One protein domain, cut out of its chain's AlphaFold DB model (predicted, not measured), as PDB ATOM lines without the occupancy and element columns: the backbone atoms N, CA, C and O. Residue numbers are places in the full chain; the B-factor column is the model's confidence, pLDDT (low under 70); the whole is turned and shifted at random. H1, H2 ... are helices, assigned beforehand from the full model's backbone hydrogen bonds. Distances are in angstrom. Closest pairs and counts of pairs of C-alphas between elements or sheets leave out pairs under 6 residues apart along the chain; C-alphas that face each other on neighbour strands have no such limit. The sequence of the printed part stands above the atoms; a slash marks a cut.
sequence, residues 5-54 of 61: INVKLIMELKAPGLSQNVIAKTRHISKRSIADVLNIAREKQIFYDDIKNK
ATOM      1  N   ILE A   5      16.428 -17.092 100.247       64.25
ATOM      2  CA  ILE A   5      16.655 -18.288 101.073       64.25
ATOM      3  C   ILE A   5      15.575 -18.433 102.157       64.25
ATOM      4  O   ILE A   5      15.061 -19.527 102.362       64.25
ATOM      5  N   ASN A   6      15.159 -17.335 102.794       76.75
ATOM      6  CA  ASN A   6      14.142 -17.364 103.847       76.75
ATOM      7  C   ASN A   6      12.757 -17.704 103.290       76.75
ATOM      8  O   ASN A   6      12.000 -18.398 103.955       76.75
ATOM      9  N   VAL A   7      12.426 -17.263 102.071       81.62
ATOM     10  CA  VAL A   7      11.112 -17.527 101.458       81.62
ATOM     11  C   VAL A   7      10.916 -19.014 101.195       81.62
ATOM     12  O   VAL A   7       9.945 -19.589 101.683       81.62
ATOM     13  N   LYS A   8      11.856 -19.654 100.484       83.06
ATOM     14  CA  LYS A   8      11.775 -21.093 100.180       83.06
ATOM     15  C   LYS A   8      11.623 -21.919 101.451       83.06
ATOM     16  O   LYS A   8      10.791 -22.812 101.529       83.06
ATOM     17  N   LEU A   9      12.389 -21.546 102.460       85.19
ATOM     18  CA  LEU A   9      12.544 -22.284 103.693       85.19
ATOM     19  C   LEU A   9      11.362 -22.068 104.661       85.19
ATOM     20  O   LEU A   9      10.933 -23.002 105.332       85.19
ATOM     21  N   ILE A  10      10.754 -20.874 104.684       88.62
ATOM     22  CA  ILE A  10       9.476 -20.625 105.379       88.62
ATOM     23  C   ILE A  10       8.343 -21.422 104.723       88.62
ATOM     24  O   ILE A  10       7.539 -22.030 105.427       88.62
ATOM     25  N   MET A  11       8.277 -21.425 103.392       87.69
ATOM     26  CA  MET A  11       7.231 -22.120 102.633       87.69
ATOM     27  C   MET A  11       7.349 -23.641 102.757       87.69
ATOM     28  O   MET A  11       6.341 -24.314 102.945       87.69
ATOM     29  N   GLU A  12       8.575 -24.166 102.744       87.31
ATOM     30  CA  GLU A  12       8.883 -25.577 102.993       87.31
ATOM     31  C   GLU A  12       8.406 -26.032 104.367       87.31
ATOM     32  O   GLU A  12       7.752 -27.059 104.488       87.31
ATOM     33  N   LEU A  13       8.681 -25.240 105.405       88.25
ATOM     34  CA  LEU A  13       8.225 -25.552 106.756       88.25
ATOM     35  C   LEU A  13       6.709 -25.366 106.903       88.25
ATOM     36  O   LEU A  13       6.068 -26.077 107.671       88.25
ATOM     37  N   LYS A  14       6.100 -24.432 106.168       87.38
ATOM     38  CA  LYS A  14       4.650 -24.212 106.220       87.38
ATOM     39  C   LYS A  14       3.856 -25.322 105.527       87.38
ATOM     40  O   LYS A  14       2.758 -25.623 105.992       87.38
ATOM     41  N   ALA A  15       4.389 -25.923 104.462       84.12
ATOM     42  CA  ALA A  15       3.743 -26.985 103.688       84.12
ATOM     43  C   ALA A  15       3.241 -28.185 104.529       84.12
ATOM     44  O   ALA A  15       2.075 -28.540 104.375       84.12
ATOM     45  N   PRO A  16       4.015 -28.759 105.475       85.50
ATOM     46  CA  PRO A  16       3.539 -29.815 106.378       85.50
ATOM     47  C   PRO A  16       2.616 -29.309 107.505       85.50
ATOM     48  O   PRO A  16       2.317 -30.049 108.436       85.50
ATOM     49  N   GLY A  17       2.175 -28.047 107.468       87.25
ATOM     50  CA  GLY A  17       1.237 -27.483 108.440       87.25
ATOM     51  C   GLY A  17       1.879 -26.877 109.689       87.25
ATOM     52  O   GLY A  17       1.161 -26.557 110.637       87.25
ATOM     53  N   LEU A  18       3.202 -26.658 109.714       87.81
ATOM     54  CA  LEU A  18       3.845 -26.057 110.886       87.81
ATOM     55  C   LEU A  18       3.275 -24.663 111.182       87.81
ATOM     56  O   LEU A  18       2.999 -23.834 110.302       87.81
ATOM     57  N   SER A  19       3.115 -24.394 112.473       88.69
ATOM     58  CA  SER A  19       2.688 -23.090 112.960       88.69
ATOM     59  C   SER A  19       3.832 -22.079 112.856       88.69
ATOM     60  O   SER A  19       5.009 -22.401 113.025       88.69
ATOM     61  N   GLN A  20       3.490 -20.809 112.619       87.88
ATOM     62  CA  GLN A  20       4.475 -19.729 112.474       87.88
ATOM     63  C   GLN A  20       5.383 -19.596 113.705       87.88
ATOM     64  O   GLN A  20       6.530 -19.184 113.586       87.88
ATOM     65  N   ASN A  21       4.881 -19.963 114.890       89.88
ATOM     66  CA  ASN A  21       5.644 -19.942 116.136       89.88
ATOM     67  C   ASN A  21       6.803 -20.947 116.127       89.88
ATOM     68  O   ASN A  21       7.885 -20.629 116.613       89.88
ATOM     69  N   VAL A  22       6.585 -22.137 115.559       88.31
ATOM     70  CA  VAL A  22       7.630 -23.159 115.418       88.31
ATOM     71  C   VAL A  22       8.667 -22.691 114.401       88.31
ATOM     72  O   VAL A  22       9.850 -22.654 114.714       88.31
ATOM     73  N   ILE A  23       8.221 -22.204 113.240       88.94
ATOM     74  CA  ILE A  23       9.099 -21.685 112.177       88.94
ATOM     75  C   ILE A  23       9.977 -20.531 112.688       88.94
ATOM     76  O   ILE A  23      11.183 -20.509 112.440       88.94
ATOM     77  N   ALA A  24       9.382 -19.601 113.443       89.00
ATOM     78  CA  ALA A  24      10.082 -18.467 114.038       89.00
ATOM     79  C   ALA A  24      11.222 -18.909 114.961       89.00
ATOM     80  O   ALA A  24      12.328 -18.381 114.863       89.00
ATOM     81  N   LYS A  25      10.965 -19.902 115.821       86.50
ATOM     82  CA  LYS A  25      11.968 -20.450 116.743       86.50
ATOM     83  C   LYS A  25      13.067 -21.208 116.005       86.50
ATOM     84  O   LYS A  25      14.234 -20.966 116.270       86.50
ATOM     85  N   THR A  26      12.707 -22.075 115.060       85.06
ATOM     86  CA  THR A  26      13.669 -22.915 114.328       85.06
ATOM     87  C   THR A  26      14.618 -22.098 113.455       85.06
ATOM     88  O   THR A  26      15.750 -22.512 113.228       85.06
ATOM     89  N   ARG A  27      14.167 -20.954 112.925       84.69
ATOM     90  CA  ARG A  27      14.942 -20.158 111.959       84.69
ATOM     91  C   ARG A  27      15.389 -18.798 112.478       84.69
ATOM     92  O   ARG A  27      16.022 -18.065 111.729       84.69
ATOM     93  N   HIS A  28      15.077 -18.467 113.731       85.12
ATOM     94  CA  HIS A  28      15.347 -17.153 114.324       85.12
ATOM     95  C   HIS A  28      14.791 -15.994 113.472       85.12
ATOM     96  O   HIS A  28      15.413 -14.945 113.325       85.12
ATOM     97  N   ILE A  29      13.600 -16.189 112.893       84.50
ATOM     98  CA  ILE A  29      12.902 -15.195 112.065       84.50
ATOM     99  C   ILE A  29      11.702 -14.661 112.844       84.50
ATOM    100  O   ILE A  29      10.982 -15.413 113.498       84.50
ATOM    101  N   SER A  30      11.444 -13.356 112.749       87.31
ATOM    102  CA  SER A  30      10.266 -12.767 113.381       87.31
ATOM    103  C   SER A  30       8.961 -13.312 112.778       87.31
ATOM    104  O   SER A  30       8.847 -13.529 111.568       87.31
ATOM    105  N   LYS A  31       7.926 -13.469 113.613       88.12
ATOM    106  CA  LYS A  31       6.579 -13.859 113.151       88.12
ATOM    107  C   LYS A  31       6.025 -12.901 112.099       88.12
ATOM    108  O   LYS A  31       5.352 -13.346 111.178       88.12
ATOM    109  N   ARG A  32       6.339 -11.606 112.224       88.38
ATOM    110  CA  ARG A  32       5.927 -10.577 111.268       88.38
ATOM    111  C   ARG A  32       6.527 -10.835 109.890       88.38
ATOM    112  O   ARG A  32       5.786 -10.934 108.927       88.38
ATOM    113  N   SER A  33       7.835 -11.079 109.819       84.69
ATOM    114  CA  SER A  33       8.502 -11.412 108.555       84.69
ATOM    115  C   SER A  33       7.975 -12.710 107.936       84.69
ATOM    116  O   SER A  33       7.858 -12.800 106.720       84.69
ATOM    117  N   ILE A  34       7.628 -13.711 108.753       88.12
ATOM    118  CA  ILE A  34       6.984 -14.942 108.271       88.12
ATOM    119  C   ILE A  34       5.597 -14.637 107.694       88.12
ATOM    120  O   ILE A  34       5.259 -15.135 106.624       88.12
ATOM    121  N   ALA A  35       4.797 -13.821 108.384       89.25
ATOM    122  CA  ALA A  35       3.478 -13.415 107.914       89.25
ATOM    123  C   ALA A  35       3.561 -12.627 106.599       89.25
ATOM    124  O   ALA A  35       2.816 -12.949 105.679       89.25
ATOM    125  N   ASP A  36       4.502 -11.689 106.473       89.25
ATOM    126  CA  ASP A  36       4.731 -10.927 105.239       89.25
ATOM    127  C   ASP A  36       5.056 -11.861 104.065       89.25
ATOM    128  O   ASP A  36       4.450 -11.760 103.002       89.25
ATOM    129  N   VAL A  37       5.960 -12.828 104.263       86.38
ATOM    130  CA  VAL A  37       6.317 -13.817 103.230       86.38
ATOM    131  C   VAL A  37       5.109 -14.655 102.807       86.38
ATOM    132  O   VAL A  37       4.880 -14.836 101.612       86.38
ATOM    133  N   LEU A  38       4.327 -15.155 103.766       87.12
ATOM    134  CA  LEU A  38       3.141 -15.963 103.472       87.12
ATOM    135  C   LEU A  38       2.030 -15.142 102.807       87.12
ATOM    136  O   LEU A  38       1.317 -15.671 101.958       87.12
ATOM    137  N   ASN A  39       1.881 -13.869 103.175       90.12
ATOM    138  CA  ASN A  39       0.923 -12.961 102.552       90.12
ATOM    139  C   ASN A  39       1.309 -12.674 101.102       90.12
ATOM    140  O   ASN A  39       0.494 -12.919 100.222       90.12
ATOM    141  N   ILE A  40       2.563 -12.289 100.845       86.69
ATOM    142  CA  ILE A  40       3.071 -12.055  99.484       86.69
ATOM    143  C   ILE A  40       2.923 -13.313  98.626       86.69
ATOM    144  O   ILE A  40       2.526 -13.236  97.465       86.69
ATOM    145  N   ALA A  41       3.230 -14.488  99.176       85.44
ATOM    146  CA  ALA A  41       3.079 -15.726  98.427       85.44
ATOM    147  C   ALA A  41       1.610 -16.053  98.126       85.44
ATOM    148  O   ALA A  41       1.309 -16.486  97.019       85.44
ATOM    149  N   ARG A  42       0.691 -15.790  99.065       87.00
ATOM    150  CA  ARG A  42      -0.753 -15.939  98.838       87.00
ATOM    151  C   ARG A  42      -1.258 -14.974  97.766       87.00
ATOM    152  O   ARG A  42      -1.984 -15.401  96.879       87.00
ATOM    153  N   GLU A  43      -0.858 -13.706  97.834       88.94
ATOM    154  CA  GLU A  43      -1.213 -12.671  96.853       88.94
ATOM    155  C   GLU A  43      -0.732 -13.035  95.448       88.94
ATOM    156  O   GLU A  43      -1.463 -12.871  94.477       88.94
ATOM    157  N   LYS A  44       0.481 -13.584  95.339       85.56
ATOM    158  CA  LYS A  44       1.057 -14.032  94.067       85.56
ATOM    159  C   LYS A  44       0.622 -15.447  93.658       85.56
ATOM    160  O   LYS A  44       1.096 -15.932  92.636       85.56
ATOM    161  N   GLN A  45      -0.224 -16.110  94.454       86.38
ATOM    162  CA  GLN A  45      -0.607 -17.522  94.312       86.38
ATOM    163  C   GLN A  45       0.584 -18.472  94.092       86.38
ATOM    164  O   GLN A  45       0.518 -19.412  93.308       86.38
ATOM    165  N   ILE A  46       1.690 -18.213  94.790       83.69
ATOM    166  CA  ILE A  46       2.890 -19.046  94.762       83.69
ATOM    167  C   ILE A  46       2.779 -20.069  95.885       83.69
ATOM    168  O   ILE A  46       2.733 -19.703  97.063       83.69
ATOM    169  N   PHE A  47       2.807 -21.350  95.539       82.38
ATOM    170  CA  PHE A  47       2.838 -22.440  96.501       82.38
ATOM    171  C   PHE A  47       4.255 -22.994  96.649       82.38
ATOM    172  O   PHE A  47       5.158 -22.712  95.859       82.38
ATOM    173  N   TYR A  48       4.469 -23.795  97.698       82.69
ATOM    174  CA  TYR A  48       5.747 -24.487  97.879       82.69
ATOM    175  C   TYR A  48       6.101 -25.341  96.649       82.69
ATOM    176  O   TYR A  48       7.262 -25.382  96.252       82.69
ATOM    177  N   ASP A  49       5.107 -25.948  95.998       81.81
ATOM    178  CA  ASP A  49       5.304 -26.766  94.799       81.81
ATOM    179  C   ASP A  49       5.894 -25.977  93.616       81.81
ATOM    180  O   ASP A  49       6.789 -26.465  92.927       81.81
ATOM    181  N   ASP A  50       5.503 -24.712  93.451       78.56
ATOM    182  CA  ASP A  50       6.022 -23.834  92.394       78.56
ATOM    183  C   ASP A  50       7.491 -23.445  92.607       78.56
ATOM    184  O   ASP A  50       8.213 -23.121  91.659       78.56
ATOM    185  N   ILE A  51       7.950 -23.449  93.862       76.56
ATOM    186  CA  ILE A  51       9.305 -23.024  94.246       76.56
ATOM    187  C   ILE A  51      10.223 -24.188  94.630       76.56
ATOM    188  O   ILE A  51      11.441 -23.998  94.691       76.56
ATOM    189  N   LYS A  52       9.684 -25.393  94.876       76.00
ATOM    190  CA  LYS A  52      10.491 -26.581  95.191       76.00
ATOM    191  C   LYS A  52      11.377 -26.950  94.000       76.00
ATOM    192  O   LYS A  52      12.558 -27.229  94.199       76.00
ATOM    193  N   ASN A  53      10.824 -26.845  92.784       67.75
ATOM    194  CA  ASN A  53      11.471 -27.251  91.535       67.75
ATOM    195  C   ASN A  53      12.109 -26.091  90.752       67.75
ATOM    196  O   ASN A  53      12.849 -26.315  89.795       67.75
ATOM    197  N   LYS A  54      11.880 -24.838  91.170       62.72
ATOM    198  CA  LYS A  54      12.691 -23.708  90.708       62.72
ATOM    199  C   LYS A  54      14.070 -23.814  91.353       62.72
ATOM    200  O   LYS A  54      14.299 -23.332  92.466       62.72
TER     201      LYS A  54
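Overview. This is residues 5 to 54 of the 61 residues of the protein "Transposase and inactivated derivatives" of Clostridium putrefaciens (UniProt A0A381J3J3). Three short helices stand in a row, H2, H1 and H4, with H1 in the middle, and the longest helix, H3, runs under the row and crosses H1 nearly at a right angle. The 50 printed residues, with four named helices in the order H1, H2, H3, H4 and no named strand, are all helix in class. The whole is compact, with a radius of gyration of the C-alphas of 10.0 A, and rounded, with spans of 26 by 19 by 18 A.

Along the chain. H1 covers residues 5 to 14, 14.3 A from first to last C-alpha, and begins with C-alpha 5 at (16.655, -18.288, 101.073). H2 follows at residues 20 to 27, 10.5 A long. H3 covers residues 31 to 43, 18.1 A, from C-alpha 31 at (6.579, -13.859, 113.151). H4, residues 48 to 52, measures 5.8 A and ends with C-alpha 52 at (10.491, -26.581, 95.191).

Arrangement. H1 is the hub, touching the three other helices. It touches H2 at a steep tilt of 46 degrees, opposite ways, the closest C-alphas being those of Leu 13 and Ile 23, 6.7 A apart. H3 touches H1 with residues 34 to 38 alone, about perpendicular at 85 degrees; the closest C-alphas, of Val 7 and Val 37, are 6.3 A apart. H4 touches H1, with the C-alphas of Met 11 and Tyr 48 closest at 5.5 A. H3 touches H2 with residues 31 to 35 alone, closest at the C-alphas of Ala 24 and Lys 31, 5.9 A; they run opposite ways at a steep tilt of 68 degrees, only just short of about perpendicular. H4 is apart from H2 and from H3. In H1, H2, H3 and H4 every O i to N i+4 pair is within hydrogen-bond range.

Size, cuts and confidence. The C-alphas of Asn 21 and Lys 54, the two farthest apart, are 26.7 A from each other. The printed part has no cut, and its three links between helices are tight. The mean pLDDT of the printed part is 84.5; residue 5 and residues 53 to 54 are under 70.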